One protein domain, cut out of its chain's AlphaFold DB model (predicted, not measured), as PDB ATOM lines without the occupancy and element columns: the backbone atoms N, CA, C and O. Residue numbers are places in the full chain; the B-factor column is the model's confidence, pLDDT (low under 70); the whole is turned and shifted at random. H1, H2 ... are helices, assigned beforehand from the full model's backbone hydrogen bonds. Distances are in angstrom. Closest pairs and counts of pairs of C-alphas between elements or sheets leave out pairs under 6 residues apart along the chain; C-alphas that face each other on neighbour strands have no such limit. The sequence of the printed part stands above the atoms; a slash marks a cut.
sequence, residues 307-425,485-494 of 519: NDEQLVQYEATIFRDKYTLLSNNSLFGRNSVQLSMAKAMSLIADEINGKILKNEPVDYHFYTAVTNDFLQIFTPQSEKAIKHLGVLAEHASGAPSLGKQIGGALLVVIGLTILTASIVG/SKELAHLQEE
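AT A GLANCE: This is residues 307 to 425 and 485 to 494 of the 519 residues of an uncharacterized protein of Legionella hackeliae (UniProt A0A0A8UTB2). H2, H3, H4 and H6 make an up-and-down bundle, each running against the one before; H1 packs on H3, and the long arm H5 sticks out. The printed part has 129 residues with six named helices, H1 to H6 in order. It is all helix and loose, radius of gyration of the C-alphas 19.4 A, spanning 66 by 37 by 22 A.

IN THESE COORDINATES: Find H1 from C-alpha 308, (-16.850, -10.292, 22.859), to 328. Next come H2, 336 to 357, H3, 364 to 376, H4, 382 to 395, and H5, 402 to 425. H6 runs from 485 to C-alpha 494, (-24.197, -40.160, 1.726).

HOW THE PARTS SIT: H1 touches H3, the closest C-alphas, 319 and 368, 5.0 A apart. H3 and H4 form a hairpin, closest C-alphas 373 and 385, 4.9 A. H6 touches H4, closest C-alphas 393 and 485, 4.3 A. H2 touches H6 with residues 336 to 344 alone, closest C-alphas 344 and 487, 5.9 A. Every O i to N i+4 pair is within hydrogen-bond range except in H4, 7 of 10.

THE WHOLE: Residues 426 to 484 are cut out, a 43.2 A gap between C-alphas. H5 has mean pLDDT 47.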
ATOM      1  N   ASN A 307     -12.176  -9.032  23.492       89.75
ATOM      2  CA  ASN A 307     -13.525  -8.741  23.959       89.75
ATOM      3  C   ASN A 307     -14.556  -9.468  23.074       89.75
ATOM      4  O   ASN A 307     -14.218 -10.012  22.022       89.75
ATOM      5  N   ASP A 308     -15.812  -9.488  23.508       88.44
ATOM      6  CA  ASP A 308     -16.850 -10.292  22.859       88.44
ATOM      7  C   ASP A 308     -17.111  -9.849  21.405       88.44
ATOM      8  O   ASP A 308     -17.333 -10.685  20.531       88.44
ATOM      9  N   GLU A 309     -17.008  -8.549  21.111       89.62
ATOM     10  CA  GLU A 309     -17.160  -8.016  19.752       89.62
ATOM     11  C   GLU A 309     -15.986  -8.424  18.848       89.62
ATOM     12  O   GLU A 309     -16.188  -8.905  17.733       89.62
ATOM     13  N   GLN A 310     -14.754  -8.286  19.343       92.31
ATOM     14  CA  GLN A 310     -13.539  -8.693  18.638       92.31
ATOM     15  C   GLN A 310     -13.524 -10.198  18.366       92.31
ATOM     16  O   GLN A 310     -13.103 -10.615  17.288       92.31
ATOM     17  N   LEU A 311     -14.004 -11.009  19.315       91.75
ATOM     18  CA  LEU A 311     -14.151 -12.450  19.143       91.75
ATOM     19  C   LEU A 311     -15.091 -12.761  17.975       91.75
ATOM     20  O   LEU A 311     -14.698 -13.475  17.057       91.75
ATOM     21  N   VAL A 312     -16.289 -12.169  17.963       90.56
ATOM     22  CA  VAL A 312     -17.274 -12.381  16.890       90.56
ATOM     23  C   VAL A 312     -16.728 -11.931  15.532       90.56
ATOM     24  O   VAL A 312     -16.876 -12.646  14.543       90.56
ATOM     25  N   GLN A 313     -16.053 -10.778  15.462       92.75
ATOM     26  CA  GLN A 313     -15.426 -10.294  14.223       92.75
ATOM     27  C   GLN A 313     -14.318 -11.236  13.725       92.75
ATOM     28  O   GLN A 313     -14.169 -11.463  12.517       92.75
ATOM     29  N   TYR A 314     -13.536 -11.794  14.647       92.62
ATOM     30  CA  TYR A 314     -12.461 -12.715  14.314       92.62
ATOM     31  C   TYR A 314     -13.002 -14.074  13.847       92.62
ATOM     32  O   TYR A 314     -12.578 -14.567  12.801       92.62
ATOM     33  N   GLU A 315     -14.011 -14.627  14.525       93.50
ATOM     34  CA  GLU A 315     -14.728 -15.834  14.090       93.50
ATOM     35  C   GLU A 315     -15.382 -15.642  12.714       93.50
ATOM     36  O   GLU A 315     -15.268 -16.510  11.849       93.50
ATOM     37  N   ALA A 316     -15.996 -14.481  12.460       93.81
ATOM     38  CA  ALA A 316     -16.568 -14.147  11.156       93.81
ATOM     39  C   ALA A 316     -15.511 -14.123  10.042       93.81
ATOM     40  O   ALA A 316     -15.766 -14.573   8.924       93.81
ATOM     41  N   THR A 317     -14.308 -13.624  10.348       94.44
ATOM     42  CA  THR A 317     -13.180 -13.623   9.406       94.44
ATOM     43  C   THR A 317     -12.737 -15.050   9.092       94.44
ATOM     44  O   THR A 317     -12.640 -15.407   7.920       94.44
ATOM     45  N   ILE A 318     -12.566 -15.890  10.118       92.75
ATOM     46  CA  ILE A 318     -12.194 -17.304   9.956       92.75
ATOM     47  C   ILE A 318     -13.239 -18.052   9.123       92.75
ATOM     48  O   ILE A 318     -12.882 -18.781   8.193       92.75
ATOM     49  N   PHE A 319     -14.524 -17.857   9.427       94.31
ATOM     50  CA  PHE A 319     -15.617 -18.443   8.660       94.31
ATOM     51  C   PHE A 319     -15.555 -18.012   7.192       94.31
ATOM     52  O   PHE A 319     -15.580 -18.859   6.303       94.31
ATOM     53  N   ARG A 320     -15.433 -16.706   6.922       94.56
ATOM     54  CA  ARG A 320     -15.391 -16.165   5.557       94.56
ATOM     55  C   ARG A 320     -14.215 -16.719   4.757       94.56
ATOM     56  O   ARG A 320     -14.390 -17.050   3.583       94.56
ATOM     57  N   ASP A 321     -13.047 -16.842   5.375       92.62
ATOM     58  CA  ASP A 321     -11.852 -17.373   4.720       92.62
ATOM     59  C   ASP A 321     -12.062 -18.844   4.322       92.62
ATOM     60  O   ASP A 321     -11.804 -19.224   3.176       92.62
ATOM     61  N   LYS A 322     -12.635 -19.663   5.217       90.88
ATOM     62  CA  LYS A 322     -12.975 -21.072   4.932       90.88
ATOM     63  C   LYS A 322     -14.100 -21.216   3.915       90.88
ATOM     64  O   LYS A 322     -14.017 -22.057   3.020       90.88
ATOM     65  N   TYR A 323     -15.125 -20.376   4.010       90.50
ATOM     66  CA  TYR A 323     -16.224 -20.328   3.052       90.50
ATOM     67  C   TYR A 323     -15.707 -20.010   1.644       90.50
ATOM     68  O   TYR A 323     -16.076 -20.672   0.673       90.50
ATOM     69  N   THR A 324     -14.801 -19.035   1.540       89.88
ATOM     70  CA  THR A 324     -14.157 -18.642   0.281       89.88
ATOM     71  C   THR A 324     -13.278 -19.765  -0.263       89.88
ATOM     72  O   THR A 324     -13.338 -20.064  -1.454       89.88
ATOM     73  N   LEU A 325     -12.507 -20.439   0.598       88.12
ATOM     74  CA  LEU A 325     -11.693 -21.593   0.214       88.12
ATOM     75  C   LEU A 325     -12.546 -22.732  -0.363       88.12
ATOM     76  O   LEU A 325     -12.206 -23.281  -1.411       88.12
ATOM     77  N   LEU A 326     -13.660 -23.068   0.293       86.00
ATOM     78  CA  LEU A 326     -14.599 -24.080  -0.191       86.00
ATOM     79  C   LEU A 326     -15.254 -23.666  -1.512       86.00
ATOM     80  O   LEU A 326     -15.362 -24.493  -2.408       86.00
ATOM     81  N   SER A 327     -15.644 -22.396  -1.648       82.56
ATOM     82  CA  SER A 327     -16.307 -21.858  -2.848       82.56
ATOM     83  C   SER A 327     -15.386 -21.778  -4.070       82.56
ATOM     84  O   SER A 327     -15.840 -21.981  -5.194       82.56
ATOM     85  N   ASN A 328     -14.098 -21.485  -3.859       78.38
ATOM     86  CA  ASN A 328     -13.111 -21.325  -4.931       78.38
ATOM     87  C   ASN A 328     -12.470 -22.645  -5.359       78.38
ATOM     88  O   ASN A 328     -12.087 -22.802  -6.522       78.38
ATOM     89  N   ASN A 329     -12.330 -23.601  -4.440       67.75
ATOM     90  CA  ASN A 329     -11.982 -24.954  -4.831       67.75
ATOM     91  C   ASN A 329     -13.151 -25.501  -5.653       67.75
ATOM     92  O   ASN A 329     -14.292 -25.482  -5.209       67.75
ATOM     93  N   SER A 330     -12.874 -26.006  -6.856       55.91
ATOM     94  CA  SER A 330     -13.844 -26.617  -7.787       55.91
ATOM     95  C   SER A 330     -14.451 -27.940  -7.269       55.91
ATOM     96  O   SER A 330     -14.716 -28.873  -8.025       55.91
ATOM     97  N   LEU A 331     -14.660 -28.023  -5.954       56.19
ATOM     98  CA  LEU A 331     -15.294 -29.099  -5.216       56.19
ATOM     99  C   LEU A 331     -16.786 -29.179  -5.507       56.19
ATOM    100  O   LEU A 331     -17.371 -30.201  -5.213       56.19
ATOM    101  N   PHE A 332     -17.425 -28.169  -6.089       60.00
ATOM    102  CA  PHE A 332     -18.863 -28.207  -6.335       60.00
ATOM    103  C   PHE A 332     -19.163 -28.618  -7.779       60.00
ATOM    104  O   PHE A 332     -18.957 -27.843  -8.710       60.00
ATOM    105  N   GLY A 333     -19.651 -29.853  -7.962       52.09
ATOM    106  CA  GLY A 333     -20.303 -30.266  -9.212       52.09
ATOM    107  C   GLY A 333     -19.972 -31.647  -9.785       52.09
ATOM    108  O   GLY A 333     -20.362 -31.894 -10.923       52.09
ATOM    109  N   ARG A 334     -19.272 -32.551  -9.076       62.84
ATOM    110  CA  ARG A 334     -18.919 -33.876  -9.640       62.84
ATOM    111  C   ARG A 334     -19.639 -35.070  -9.008       62.84
ATOM    112  O   ARG A 334     -19.773 -36.089  -9.678       62.84
ATOM    113  N   ASN A 335     -20.118 -34.978  -7.765       74.00
ATOM    114  CA  ASN A 335     -20.851 -36.063  -7.096       74.00
ATOM    115  C   ASN A 335     -21.941 -35.546  -6.129       74.00
ATOM    116  O   ASN A 335     -22.046 -34.344  -5.878       74.00
ATOM    117  N   SER A 336     -22.780 -36.452  -5.613       79.75
ATOM    118  CA  SER A 336     -23.923 -36.112  -4.747       79.75
ATOM    119  C   SER A 336     -23.505 -35.434  -3.436       79.75
ATOM    120  O   SER A 336     -24.136 -34.457  -3.031       79.75
ATOM    121  N   VAL A 337     -22.388 -35.873  -2.842       82.00
ATOM    122  CA  VAL A 337     -21.822 -35.301  -1.609       82.00
ATOM    123  C   VAL A 337     -21.466 -33.836  -1.837       82.00
ATOM    124  O   VAL A 337     -21.891 -32.959  -1.098       82.00
ATOM    125  N   GLN A 338     -20.761 -33.542  -2.925       82.50
ATOM    126  CA  GLN A 338     -20.389 -32.183  -3.302       82.50
ATOM    127  C   GLN A 338     -21.607 -31.287  -3.572       82.50
ATOM    128  O   GLN A 338     -21.626 -30.135  -3.146       82.50
ATOM    129  N   LEU A 339     -22.646 -31.797  -4.241       81.56
ATOM    130  CA  LEU A 339     -23.895 -31.049  -4.449       81.56
ATOM    131  C   LEU A 339     -24.603 -30.740  -3.123       81.56
ATOM    132  O   LEU A 339     -25.055 -29.614  -2.912       81.56
ATOM    133  N   SER A 340     -24.656 -31.716  -2.217       82.88
ATOM    134  CA  SER A 340     -25.238 -31.547  -0.884       82.88
ATOM    135  C   SER A 340     -24.429 -30.546  -0.042       82.88
ATOM    136  O   SER A 340     -25.013 -29.697   0.629       82.88
ATOM    137  N   MET A 341     -23.093 -30.545  -0.149       85.69
ATOM    138  CA  MET A 341     -22.230 -29.540   0.485       85.69
ATOM    139  C   MET A 341     -22.508 -28.137  -0.069       85.69
ATOM    140  O   MET A 341     -22.656 -27.200   0.711       85.69
ATOM    141  N   ALA A 342     -22.643 -27.975  -1.392       83.81
ATOM    142  CA  ALA A 342     -22.962 -26.680  -2.008       83.81
ATOM    143  C   ALA A 342     -24.295 -26.125  -1.489       83.81
ATOM    144  O   ALA A 342     -24.417 -24.945  -1.159       83.81
ATOM    145  N   LYS A 343     -25.297 -27.002  -1.383       84.75
ATOM    146  CA  LYS A 343     -26.615 -26.651  -0.861       84.75
ATOM    147  C   LYS A 343     -26.557 -26.258   0.616       84.75
ATOM    148  O   LYS A 343     -27.130 -25.236   0.983       84.75
ATOM    149  N   ALA A 344     -25.836 -27.013   1.446       87.00
ATOM    150  CA  ALA A 344     -25.624 -26.671   2.851       87.00
ATOM    151  C   ALA A 344     -24.913 -25.313   3.008       87.00
ATOM    152  O   ALA A 344     -25.335 -24.494   3.818       87.00
ATOM    153  N   MET A 345     -23.902 -25.031   2.180       87.88
ATOM    154  CA  MET A 345     -23.206 -23.736   2.160       87.88
ATOM    155  C   MET A 345     -24.142 -22.572   1.807       87.88
ATOM    156  O   MET A 345     -24.094 -21.536   2.470       87.88
ATOM    157  N   SER A 346     -25.036 -22.750   0.826       86.62
ATOM    158  CA  SER A 346     -26.063 -21.749   0.495       86.62
ATOM    159  C   SER A 346     -27.012 -21.499   1.667       86.62
ATOM    160  O   SER A 346     -27.287 -20.349   1.992       86.62
ATOM    161  N   LEU A 347     -27.476 -22.562   2.335       86.25
ATOM    162  CA  LEU A 347     -28.367 -22.441   3.494       86.25
ATOM    163  C   LEU A 347     -27.700 -21.708   4.663       86.25
ATOM    164  O   LEU A 347     -28.348 -20.892   5.315       86.25
ATOM    165  N   ILE A 348     -26.410 -21.958   4.906       87.56
ATOM    166  CA  ILE A 348     -25.628 -21.225   5.910       87.56
ATOM    167  C   ILE A 348     -25.567 -19.735   5.555       87.56
ATOM    168  O   ILE A 348     -25.815 -18.892   6.414       87.56
ATOM    169  N   ALA A 349     -25.261 -19.398   4.299       88.06
ATOM    170  CA  ALA A 349     -25.183 -18.007   3.858       88.06
ATOM    171  C   ALA A 349     -26.532 -17.279   4.007       88.06
ATOM    172  O   ALA A 349     -26.575 -16.157   4.515       88.06
ATOM    173  N   ASP A 350     -27.633 -17.932   3.626       84.50
ATOM    174  CA  ASP A 350     -28.988 -17.397   3.775       84.50
ATOM    175  C   ASP A 350     -29.355 -17.182   5.252       84.50
ATOM    176  O   ASP A 350     -29.915 -16.142   5.609       84.50
ATOM    177  N   GLU A 351     -28.999 -18.125   6.132       86.31
ATOM    178  CA  GLU A 351     -29.249 -18.011   7.570       86.31
ATOM    179  C   GLU A 351     -28.445 -16.872   8.209       86.31
ATOM    180  O   GLU A 351     -29.001 -16.086   8.979       86.31
ATOM    181  N   ILE A 352     -27.158 -16.740   7.871       86.56
ATOM    182  CA  ILE A 352     -26.302 -15.648   8.357       86.56
ATOM    183  C   ILE A 352     -26.864 -14.295   7.911       86.56
ATOM    184  O   ILE A 352     -27.051 -13.407   8.744       86.56
ATOM    185  N   ASN A 353     -27.196 -14.143   6.626       88.00
ATOM    186  CA  ASN A 353     -27.782 -12.908   6.101       88.00
ATOM    187  C   ASN A 353     -29.113 -12.581   6.789       88.00
ATOM    188  O   ASN A 353     -29.348 -11.437   7.179       88.00
ATOM    189  N   GLY A 354     -29.966 -13.588   6.992       79.00
ATOM    190  CA  GLY A 354     -31.227 -13.440   7.712       79.00
ATOM    191  C   GLY A 354     -31.037 -12.966   9.154       79.00
ATOM    192  O   GLY A 354     -31.756 -12.067   9.592       79.00
ATOM    193  N   LYS A 355     -30.059 -13.524   9.879       84.19
ATOM    194  CA  LYS A 355     -29.724 -13.124  11.255       84.19
ATOM    195  C   LYS A 355     -29.167 -11.702  11.320       84.19
ATOM    196  O   LYS A 355     -29.631 -10.915  12.140       84.19
ATOM    197  N   ILE A 356     -28.269 -11.327  10.405       87.62
ATOM    198  CA  ILE A 356     -27.729  -9.959  10.314       87.62
ATOM    199  C   ILE A 356     -28.852  -8.942  10.068       87.62
ATOM    200  O   ILE A 356     -28.932  -7.935  10.768       87.62
ATOM    201  N   LEU A 357     -29.758  -9.215   9.121       86.19
ATOM    202  CA  LEU A 357     -30.886  -8.326   8.809       86.19
ATOM    203  C   LEU A 357     -31.844  -8.136   9.992       86.19
ATOM    204  O   LEU A 357     -32.445  -7.074  10.134       86.19
ATOM    205  N   LYS A 358     -31.989  -9.161  10.839       84.94
ATOM    206  CA  LYS A 358     -32.825  -9.129  12.047       84.94
ATOM    207  C   LYS A 358     -32.092  -8.629  13.291       84.94
ATOM    208  O   LYS A 358     -32.716  -8.532  14.344       84.94
ATOM    209  N   ASN A 359     -30.802  -8.305  13.178       84.75
ATOM    210  CA  ASN A 359     -29.937  -7.978  14.310       84.75
ATOM    211  C   ASN A 359     -29.913  -9.092  15.384       84.75
ATOM    212  O   ASN A 359     -29.905  -8.823  16.585       84.75
ATOM    213  N   GLU A 360     -29.937 -10.349  14.941       79.88
ATOM    214  CA  GLU A 360     -29.796 -11.541  15.780       79.88
ATOM    215  C   GLU A 360     -28.321 -11.978  15.844       79.88
ATOM    216  O   GLU A 360     -27.591 -11.837  14.856       79.88
ATOM    217  N   PRO A 361     -27.855 -12.539  16.977       79.44
ATOM    218  CA  PRO A 361     -26.483 -13.016  17.098       79.44
ATOM    219  C   PRO A 361     -26.211 -14.176  16.131       79.44
ATOM    220  O   PRO A 361     -26.997 -15.120  16.008       79.44
ATOM    221  N   VAL A 362     -25.064 -14.109  15.453       84.44
ATOM    222  CA  VAL A 362     -24.595 -15.143  14.527       84.44
ATOM    223  C   VAL A 362     -23.558 -16.014  15.226       84.44
ATOM    224  O   VAL A 362     -22.535 -15.516  15.690       84.44
ATOM    225  N   ASP A 363     -23.801 -17.323  15.259       86.44
ATOM    226  CA  ASP A 363     -22.850 -18.303  15.784       86.44
ATOM    227  C   ASP A 363     -21.842 -18.705  14.692       86.44
ATOM    228  O   ASP A 363     -21.963 -19.737  14.031       86.44
ATOM    229  N   TYR A 364     -20.854 -17.839  14.449       89.88
ATOM    230  CA  TYR A 364     -19.794 -18.110  13.471       89.88
ATOM    231  C   TYR A 364     -18.918 -19.304  13.859       89.88
ATOM    232  O   TYR A 364     -18.337 -19.930  12.971       89.88
ATOM    233  N   HIS A 365     -18.839 -19.640  15.148       88.75
ATOM    234  CA  HIS A 365     -18.129 -20.821  15.630       88.75
ATOM    235  C   HIS A 365     -18.777 -22.101  15.087       88.75
ATOM    236  O   HIS A 365     -18.106 -22.874  14.400       88.75
ATOM    237  N   PHE A 366     -20.095 -22.252  15.258       89.19
ATOM    238  CA  PHE A 366     -20.847 -23.388  14.718       89.19
ATOM    239  C   PHE A 366     -20.658 -23.548  13.196       89.19
ATOM    240  O   PHE A 366     -20.314 -24.625  12.704       89.19
ATOM    241  N   TYR A 367     -20.805 -22.469  12.417       89.94
ATOM    242  CA  TYR A 367     -20.626 -22.551  10.958       89.94
ATOM    243  C   TYR A 367     -19.171 -22.799  10.537       89.94
ATOM    244  O   TYR A 367     -18.902 -23.409   9.496       89.94
ATOM    245  N   THR A 368     -18.210 -22.356  11.347       91.38
ATOM    246  CA  THR A 368     -16.791 -22.666  11.151       91.38
ATOM    247  C   THR A 368     -16.514 -24.156  11.363       91.38
ATOM    248  O   THR A 368     -15.736 -24.733  10.602       91.38
ATOM    249  N   ALA A 369     -17.169 -24.798  12.334       88.56
ATOM    250  CA  ALA A 369     -17.077 -26.243  12.541       88.56
ATOM    251  C   ALA A 369     -17.622 -27.024  11.332       88.56
ATOM    252  O   ALA A 369     -16.935 -27.893  10.800       88.56
ATOM    253  N   VAL A 370     -18.787 -26.631  10.800       89.44
ATOM    254  CA  VAL A 370     -19.361 -27.253   9.588       89.44
ATOM    255  C   VAL A 370     -18.419 -27.128   8.383       89.44
ATOM    256  O   VAL A 370     -18.155 -28.104   7.680       89.44
ATOM    257  N   THR A 371     -17.877 -25.931   8.137       90.88
ATOM    258  CA  THR A 371     -16.951 -25.710   7.010       90.88
ATOM    259  C   THR A 371     -15.612 -26.437   7.184       90.88
ATOM    260  O   THR A 371     -15.024 -26.875   6.195       90.88
ATOM    261  N   ASN A 372     -15.142 -26.626   8.420       89.38
ATOM    262  CA  ASN A 372     -13.985 -27.470   8.718       89.38
ATOM    263  C   ASN A 372     -14.232 -28.934   8.351       89.38
ATOM    264  O   ASN A 372     -13.413 -29.524   7.646       89.38
ATOM    265  N   ASP A 373     -15.359 -29.501   8.782       88.75
ATOM    266  CA  ASP A 373     -15.710 -30.887   8.465       88.75
ATOM    267  C   ASP A 373     -15.798 -31.085   6.949       88.75
ATOM    268  O   ASP A 373     -15.262 -32.051   6.409       88.75
ATOM    269  N   PHE A 374     -16.371 -30.115   6.234       89.12
ATOM    270  CA  PHE A 374     -16.428 -30.116   4.772       89.12
ATOM    271  C   PHE A 374     -15.051 -30.199   4.104       89.12
ATOM    272  O   PHE A 374     -14.886 -30.943   3.136       89.12
ATOM    273  N   LEU A 375     -14.052 -29.486   4.624       87.00
ATOM    274  CA  LEU A 375     -12.676 -29.571   4.128       87.00
ATOM    275  C   LEU A 375     -12.028 -30.934   4.433       87.00
ATOM    276  O   LEU A 375     -11.161 -31.377   3.680       87.00
ATOM    277  N   GLN A 376     -12.453 -31.616   5.500       86.81
ATOM    278  CA  GLN A 376     -11.869 -32.882   5.956       86.81
ATOM    279  C   GLN A 376     -12.505 -34.136   5.337       86.81
ATOM    280  O   GLN A 376     -11.846 -35.177   5.300       86.81
ATOM    281  N   ILE A 377     -13.729 -34.061   4.798       82.75
ATOM    282  CA  ILE A 377     -14.443 -35.204   4.184       82.75
ATOM    283  C   ILE A 377     -13.628 -35.897   3.079       82.75
ATOM    284  O   ILE A 377     -13.740 -37.108   2.903       82.75
ATOM    285  N   PHE A 378     -12.781 -35.161   2.356       76.31
ATOM    286  CA  PHE A 378     -11.951 -35.707   1.272       76.31
ATOM    287  C   PHE A 378     -10.525 -36.078   1.710       76.31
ATOM    288  O   PHE A 378      -9.652 -36.290   0.869       76.31
ATOM    289  N   THR A 379     -10.268 -36.143   3.016       75.00
ATOM    290  CA  THR A 379      -8.948 -36.438   3.594       75.00
ATOM    291  C   THR A 379      -8.967 -37.764   4.367       75.00
ATOM    292  O   THR A 379     -10.042 -38.292   4.647       75.00
ATOM    293  N   PRO A 380      -7.808 -38.315   4.778       57.34
ATOM    294  CA  PRO A 380      -7.754 -39.523   5.611       57.34
ATOM    295  C   PRO A 380      -8.495 -39.419   6.959       57.34
ATOM    296  O   PRO A 380      -8.742 -40.438   7.593       57.34
ATOM    297  N   GLN A 381      -8.850 -38.210   7.408       64.19
ATOM    298  CA  GLN A 381      -9.621 -37.965   8.636       64.19
ATOM    299  C   GLN A 381     -11.144 -37.953   8.403       64.19
ATOM    300  O   GLN A 381     -11.909 -37.612   9.307       64.19
ATOM    301  N   SER A 382     -11.593 -38.343   7.206       76.62
ATOM    302  CA  SER A 382     -12.990 -38.275   6.777       76.62
ATOM    303  C   SER A 382     -13.957 -38.958   7.739       76.62
ATOM    304  O   SER A 382     -15.008 -38.396   8.019       76.62
ATOM    305  N   GLU A 383     -13.618 -40.116   8.315       81.69
ATOM    306  CA  GLU A 383     -14.534 -40.840   9.207       81.69
ATOM    307  C   GLU A 383     -14.920 -40.017  10.447       81.69
ATOM    308  O   GLU A 383     -16.087 -40.024  10.853       81.69
ATOM    309  N   LYS A 384     -13.968 -39.275  11.034       84.12
ATOM    310  CA  LYS A 384     -14.245 -38.415  12.193       84.12
ATOM    311  C   LYS A 384     -15.140 -37.244  11.785       84.12
ATOM    312  O   LYS A 384     -16.177 -37.043  12.413       84.12
ATOM    313  N   ALA A 385     -14.788 -36.548  10.703       83.50
ATOM    314  CA  ALA A 385     -15.570 -35.430  10.173       83.50
ATOM    315  C   ALA A 385     -17.002 -35.857   9.792       83.50
ATOM    316  O   ALA A 385     -17.973 -35.201  10.143       83.50
ATOM    317  N   ILE A 386     -17.169 -37.020   9.155       84.88
ATOM    318  CA  ILE A 386     -18.482 -37.570   8.778       84.88
ATOM    319  C   ILE A 386     -19.338 -37.889  10.015       84.88
ATOM    320  O   ILE A 386     -20.557 -37.703  10.000       84.88
ATOM    321  N   LYS A 387     -18.736 -38.394  11.100       85.75
ATOM    322  CA  LYS A 387     -19.461 -38.607  12.364       85.75
ATOM    323  C   LYS A 387     -19.870 -37.276  12.993       85.75
ATOM    324  O   LYS A 387     -21.027 -37.146  13.391       85.75
ATOM    325  N   HIS A 388     -18.959 -36.307  13.019       85.19
ATOM    326  CA  HIS A 388     -19.183 -34.990  13.609       85.19
ATOM    327  C   HIS A 388     -20.273 -34.187  12.879       85.19
ATOM    328  O   HIS A 388     -21.140 -33.618  13.539       85.19
ATOM    329  N   LEU A 389     -20.374 -34.292  11.547       85.50
ATOM    330  CA  LEU A 389     -21.501 -33.738  10.781       85.50
ATOM    331  C   LEU A 389     -22.877 -34.164  11.308       85.50
ATOM    332  O   LEU A 389     -23.816 -33.371  11.283       85.50
ATOM    333  N   GLY A 390     -23.009 -35.401  11.798       82.31
ATOM    334  CA  GLY A 390     -24.252 -35.869  12.411       82.31
ATOM    335  C   GLY A 390     -24.578 -35.146  13.715       82.31
ATOM    336  O   GLY A 390     -25.732 -34.809  13.954       82.31
ATOM    337  N   VAL A 391     -23.561 -34.860  14.531       84.88
ATOM    338  CA  VAL A 391     -23.705 -34.094  15.780       84.88
ATOM    339  C   VAL A 391     -24.063 -32.637  15.471       84.88
ATOM    340  O   VAL A 391     -24.985 -32.079  16.072       84.88
ATOM    341  N   LEU A 392     -23.412 -32.041  14.467       83.69
ATOM    342  CA  LEU A 392     -23.726 -30.698  13.972       83.69
ATOM    343  C   LEU A 392     -25.157 -30.615  13.419       83.69
ATOM    344  O   LEU A 392     -25.858 -29.633  13.664       83.69
ATOM    345  N   ALA A 393     -25.633 -31.658  12.731       83.00
ATOM    346  CA  ALA A 393     -26.997 -31.724  12.215       83.00
ATOM    347  C   ALA A 393     -28.058 -31.649  13.325       83.00
ATOM    348  O   ALA A 393     -29.123 -31.072  13.108       83.00
ATOM    349  N   GLU A 394     -27.788 -32.193  14.513       81.75
ATOM    350  CA  GLU A 394     -28.713 -32.140  15.655       81.75
ATOM    351  C   GLU A 394     -28.846 -30.736  16.264       81.75
ATOM    352  O   GLU A 394     -29.861 -30.445  16.895       81.75
ATOM    353  N   HIS A 395     -27.873 -29.856  16.016       78.44
ATOM    354  CA  HIS A 395     -27.821 -28.490  16.552       78.44
ATOM    355  C   HIS A 395     -28.077 -27.406  15.491       78.44
ATOM    356  O   HIS A 395     -28.261 -26.236  15.822       78.44
ATOM    357  N   ALA A 396     -28.122 -27.790  14.213       80.44
ATOM    358  CA  ALA A 396     -28.389 -26.896  13.096       80.44
ATOM    359  C   ALA A 396     -29.843 -26.395  13.052       80.44
ATOM    360  O   ALA A 396     -30.774 -26.998  13.598       80.44
ATOM    361  N   SER A 397     -30.067 -25.314  12.301       70.69
ATOM    362  CA  SER A 397     -31.411 -24.801  12.047       70.69
ATOM    363  C   SER A 397     -32.310 -25.861  11.402       70.69
ATOM    364  O   SER A 397     -31.919 -26.598  10.493       70.69
ATOM    365  N   GLY A 398     -33.539 -25.949  11.918       58.62
ATOM    366  CA  GLY A 398     -34.521 -26.948  11.506       58.62
ATOM    367  C   GLY A 398     -34.347 -28.329  12.145       58.62
ATOM    368  O   GLY A 398     -35.098 -29.235  11.783       58.62
ATOM    369  N   ALA A 399     -33.441 -28.496  13.116       59.44
ATOM    370  CA  ALA A 399     -33.442 -29.661  13.995       59.44
ATOM    371  C   ALA A 399     -34.764 -29.754  14.796       59.44
ATOM    372  O   ALA A 399     -35.366 -28.728  15.144       59.44
ATOM    373  N   PRO A 400     -35.263 -30.968  15.092       57.53
ATOM    374  CA  PRO A 400     -36.478 -31.140  15.875       57.53
ATOM    375  C   PRO A 400     -36.280 -30.580  17.286       57.53
ATOM    376  O   PRO A 400     -35.431 -31.052  18.034       57.53
ATOM    377  N   SER A 401     -37.086 -29.592  17.679       48.88
ATOM    378  CA  SER A 401     -37.025 -29.060  19.042       48.88
ATOM    379  C   SER A 401     -37.433 -30.125  20.070       48.88
ATOM    380  O   SER A 401     -38.353 -30.912  19.826       48.88
ATOM    381  N   LEU A 402     -36.801 -30.112  21.250       45.84
ATOM    382  CA  LEU A 402     -37.135 -30.977  22.396       45.84
ATOM    383  C   LEU A 402     -38.651 -31.015  22.684       45.84
ATOM    384  O   LEU A 402     -39.213 -32.075  22.944       45.84
ATOM    385  N   GLY A 403     -39.353 -29.884  22.529       36.84
ATOM    386  CA  GLY A 403     -40.813 -29.806  22.684       36.84
ATOM    387  C   GLY A 403     -41.615 -30.609  21.647       36.84
ATOM    388  O   GLY A 403     -42.658 -31.169  21.981       36.84
ATOM    389  N   LYS A 404     -41.127 -30.737  20.405       44.47
ATOM    390  CA  LYS A 404     -41.752 -31.569  19.358       44.47
ATOM    391  C   LYS A 404     -41.439 -33.056  19.539       44.47
ATOM    392  O   LYS A 404     -42.296 -33.887  19.246       44.47
ATOM    393  N   GLN A 405     -40.259 -33.401  20.059       43.09
ATOM    394  CA  GLN A 405     -39.919 -34.784  20.415       43.09
ATOM    395  C   GLN A 405     -40.740 -35.292  21.605       43.09
ATOM    396  O   GLN A 405     -41.282 -36.392  21.532       43.09
ATOM    397  N   ILE A 406     -40.903 -34.478  22.654       41.94
ATOM    398  CA  ILE A 406     -41.733 -34.820  23.818       41.94
ATOM    399  C   ILE A 406     -43.210 -34.898  23.415       41.94
ATOM    400  O   ILE A 406     -43.878 -35.870  23.754       41.94
ATOM    401  N   GLY A 407     -43.713 -33.941  22.626       37.69
ATOM    402  CA  GLY A 407     -45.088 -33.976  22.116       37.69
ATOM    403  C   GLY A 407     -45.371 -35.177  21.205       37.69
ATOM    404  O   GLY A 407     -46.418 -35.809  21.326       37.69
ATOM    405  N   GLY A 408     -44.421 -35.540  20.337       40.00
ATOM    406  CA  GLY A 408     -44.524 -36.714  19.465       40.00
ATOM    407  C   GLY A 408     -44.462 -38.039  20.229       40.00
ATOM    408  O   GLY A 408     -45.277 -38.925  19.984       40.00
ATOM    409  N   ALA A 409     -43.561 -38.162  21.208       40.75
ATOM    410  CA  ALA A 409     -43.481 -39.338  22.073       40.75
ATOM    411  C   ALA A 409     -44.742 -39.498  22.939       40.75
ATOM    412  O   ALA A 409     -45.265 -40.605  23.065       40.75
ATOM    413  N   LEU A 410     -45.286 -38.395  23.467       40.69
ATOM    414  CA  LEU A 410     -46.541 -38.396  24.221       40.69
ATOM    415  C   LEU A 410     -47.722 -38.836  23.341       40.69
ATOM    416  O   LEU A 410     -48.551 -39.623  23.785       40.69
ATOM    417  N   LEU A 411     -47.773 -38.395  22.081       50.22
ATOM    418  CA  LEU A 411     -48.795 -38.811  21.113       50.22
ATOM    419  C   LEU A 411     -48.711 -40.300  20.759       50.22
ATOM    420  O   LEU A 411     -49.748 -40.951  20.650       50.22
ATOM    421  N   VAL A 412     -47.503 -40.857  20.625       50.84
ATOM    422  CA  VAL A 412     -47.307 -42.299  20.393       50.84
ATOM    423  C   VAL A 412     -47.768 -43.107  21.603       50.84
ATOM    424  O   VAL A 412     -48.482 -44.094  21.435       50.84
ATOM    425  N   VAL A 413     -47.425 -42.671  22.819       50.75
ATOM    426  CA  VAL A 413     -47.888 -43.318  24.053       50.75
ATOM    427  C   VAL A 413     -49.409 -43.234  24.161       50.75
ATOM    428  O   VAL A 413     -50.048 -44.256  24.366       50.75
ATOM    429  N   ILE A 414     -50.018 -42.064  23.936       52.78
ATOM    430  CA  ILE A 414     -51.481 -41.896  23.940       52.78
ATOM    431  C   ILE A 414     -52.143 -42.795  22.884       52.78
ATOM    432  O   ILE A 414     -53.124 -43.472  23.190       52.78
ATOM    433  N   GLY A 415     -51.590 -42.873  21.671       45.47
ATOM    434  CA  GLY A 415     -52.088 -43.753  20.611       45.47
ATOM    435  C   GLY A 415     -52.021 -45.237  20.984       45.47
ATOM    436  O   GLY A 415     -52.979 -45.977  20.749       45.47
ATOM    437  N   LEU A 416     -50.934 -45.668  21.630       51.16
ATOM    438  CA  LEU A 416     -50.759 -47.044  22.096       51.16
ATOM    439  C   LEU A 416     -51.725 -47.390  23.241       51.16
ATOM    440  O   LEU A 416     -52.285 -48.489  23.269       51.16
ATOM    441  N   THR A 417     -51.969 -46.443  24.152       50.69
ATOM    442  CA  THR A 417     -52.926 -46.591  25.259       50.69
ATOM    443  C   THR A 417     -54.368 -46.667  24.750       50.69
ATOM    444  O   THR A 417     -55.160 -47.462  25.248       50.69
ATOM    445  N   ILE A 418     -54.717 -45.902  23.708       57.16
ATOM    446  CA  ILE A 418     -56.044 -45.962  23.072       57.16
ATOM    447  C   ILE A 418     -56.247 -47.300  22.346       57.16
ATOM    448  O   ILE A 418     -57.321 -47.897  22.445       57.16
ATOM    449  N   LEU A 419     -55.219 -47.817  21.664       51.31
ATOM    450  CA  LEU A 419     -55.260 -49.134  21.016       51.31
ATOM    451  C   LEU A 419     -55.436 -50.271  22.030       51.31
ATOM    452  O   LEU A 419     -56.284 -51.142  21.840       51.31
ATOM    453  N   THR A 420     -54.689 -50.241  23.133       49.16
ATOM    454  CA  THR A 420     -54.818 -51.244  24.205       49.16
ATOM    455  C   THR A 420     -56.160 -51.144  24.926       49.16
ATOM    456  O   THR A 420     -56.801 -52.173  25.132       49.16
ATOM    457  N   ALA A 421     -56.655 -49.938  25.218       51.91
ATOM    458  CA  ALA A 421     -57.994 -49.741  25.780       51.91
ATOM    459  C   ALA A 421     -59.107 -50.231  24.835       51.91
ATOM    460  O   ALA A 421     -60.088 -50.813  25.294       51.91
ATOM    461  N   SER A 422     -58.934 -50.070  23.519       50.62
ATOM    462  CA  SER A 422     -59.881 -50.567  22.511       50.62
ATOM    463  C   SER A 422     -59.911 -52.097  22.463       50.62
ATOM    464  O   SER A 422     -60.988 -52.682  22.421       50.62
ATOM    465  N   ILE A 423     -58.751 -52.758  22.542       53.72
ATOM    466  CA  ILE A 423     -58.655 -54.229  22.572       53.72
ATOM    467  C   ILE A 423     -59.228 -54.791  23.881       53.72
ATOM    468  O   ILE A 423     -59.962 -55.778  23.856       53.72
ATOM    469  N   VAL A 424     -58.956 -54.147  25.020       53.25
ATOM    470  CA  VAL A 424     -59.494 -54.551  26.331       53.25
ATOM    471  C   VAL A 424     -61.006 -54.316  26.413       53.25
ATOM    472  O   VAL A 424     -61.725 -55.174  26.921       53.25
ATOM    473  N   GLY A 425     -61.520 -53.214  25.857       48.22
ATOM    474  CA  GLY A 425     -62.961 -52.957  25.755       48.22
ATOM    475  C   GLY A 425     -63.687 -53.946  24.835       48.22
ATOM    476  O   GLY A 425     -64.813 -54.361  25.124       48.22
ATOM    477  N   SER A 485     -30.141 -28.633   9.110       81.12
ATOM    478  CA  SER A 485     -30.124 -29.907   9.846       81.12
ATOM    479  C   SER A 485     -30.328 -31.115   8.931       81.12
ATOM    480  O   SER A 485     -29.565 -32.080   8.980       81.12
ATOM    481  N   LYS A 486     -31.311 -31.031   8.027       82.31
ATOM    482  CA  LYS A 486     -31.605 -32.108   7.079       82.31
ATOM    483  C   LYS A 486     -30.455 -32.344   6.100       82.31
ATOM    484  O   LYS A 486     -30.131 -33.493   5.812       82.31
ATOM    485  N   GLU A 487     -29.856 -31.279   5.575       83.12
ATOM    486  CA  GLU A 487     -28.775 -31.398   4.588       83.12
ATOM    487  C   GLU A 487     -27.482 -31.943   5.210       83.12
ATOM    488  O   GLU A 487     -26.813 -32.765   4.588       83.12
ATOM    489  N   LEU A 488     -27.157 -31.570   6.454       84.19
ATOM    490  CA  LEU A 488     -26.004 -32.128   7.172       84.19
ATOM    491  C   LEU A 488     -26.196 -33.615   7.510       84.19
ATOM    492  O   LEU A 488     -25.275 -34.412   7.322       84.19
ATOM    493  N   ALA A 489     -27.399 -34.014   7.937       82.88
ATOM    494  CA  ALA A 489     -27.729 -35.422   8.167       82.88
ATOM    495  C   ALA A 489     -27.680 -36.240   6.864       82.88
ATOM    496  O   ALA A 489     -27.128 -37.340   6.830       82.88
ATOM    497  N   HIS A 490     -28.195 -35.680   5.767       83.38
ATOM    498  CA  HIS A 490     -28.115 -36.298   4.446       83.38
ATOM    499  C   HIS A 490     -26.662 -36.479   3.987       83.38
ATOM    500  O   HIS A 490     -26.294 -37.560   3.533       83.38
ATOM    501  N   LEU A 491     -25.816 -35.459   4.165       82.81
ATOM    502  CA  LEU A 491     -24.383 -35.525   3.873       82.81
ATOM    503  C   LEU A 491     -23.679 -36.633   4.649       82.81
ATOM    504  O   LEU A 491     -22.925 -37.409   4.064       82.81
ATOM    505  N   GLN A 492     -23.947 -36.732   5.951       85.75
ATOM    506  CA  GLN A 492     -23.407 -37.808   6.771       85.75
ATOM    507  C   GLN A 492     -23.778 -39.183   6.192       85.75
ATOM    508  O   GLN A 492     -22.917 -40.054   6.064       85.75
ATOM    509  N   GLU A 493     -25.043 -39.387   5.834       83.12
ATOM    510  CA  GLU A 493     -25.516 -40.660   5.294       83.12
ATOM    511  C   GLU A 493     -24.941 -40.972   3.914       83.12
ATOM    512  O   GLU A 493     -24.586 -42.119   3.647       83.12
ATOM    513  N   GLU A 494     -24.823 -39.977   3.034       81.25
ATOM    514  CA  GLU A 494     -24.197 -40.160   1.726       81.25
ATOM    515  C   GLU A 494     -22.727 -40.559   1.840       81.25
ATOM    516  O   GLU A 494     -22.285 -41.444   1.109       81.25
TER     517      GLU A 494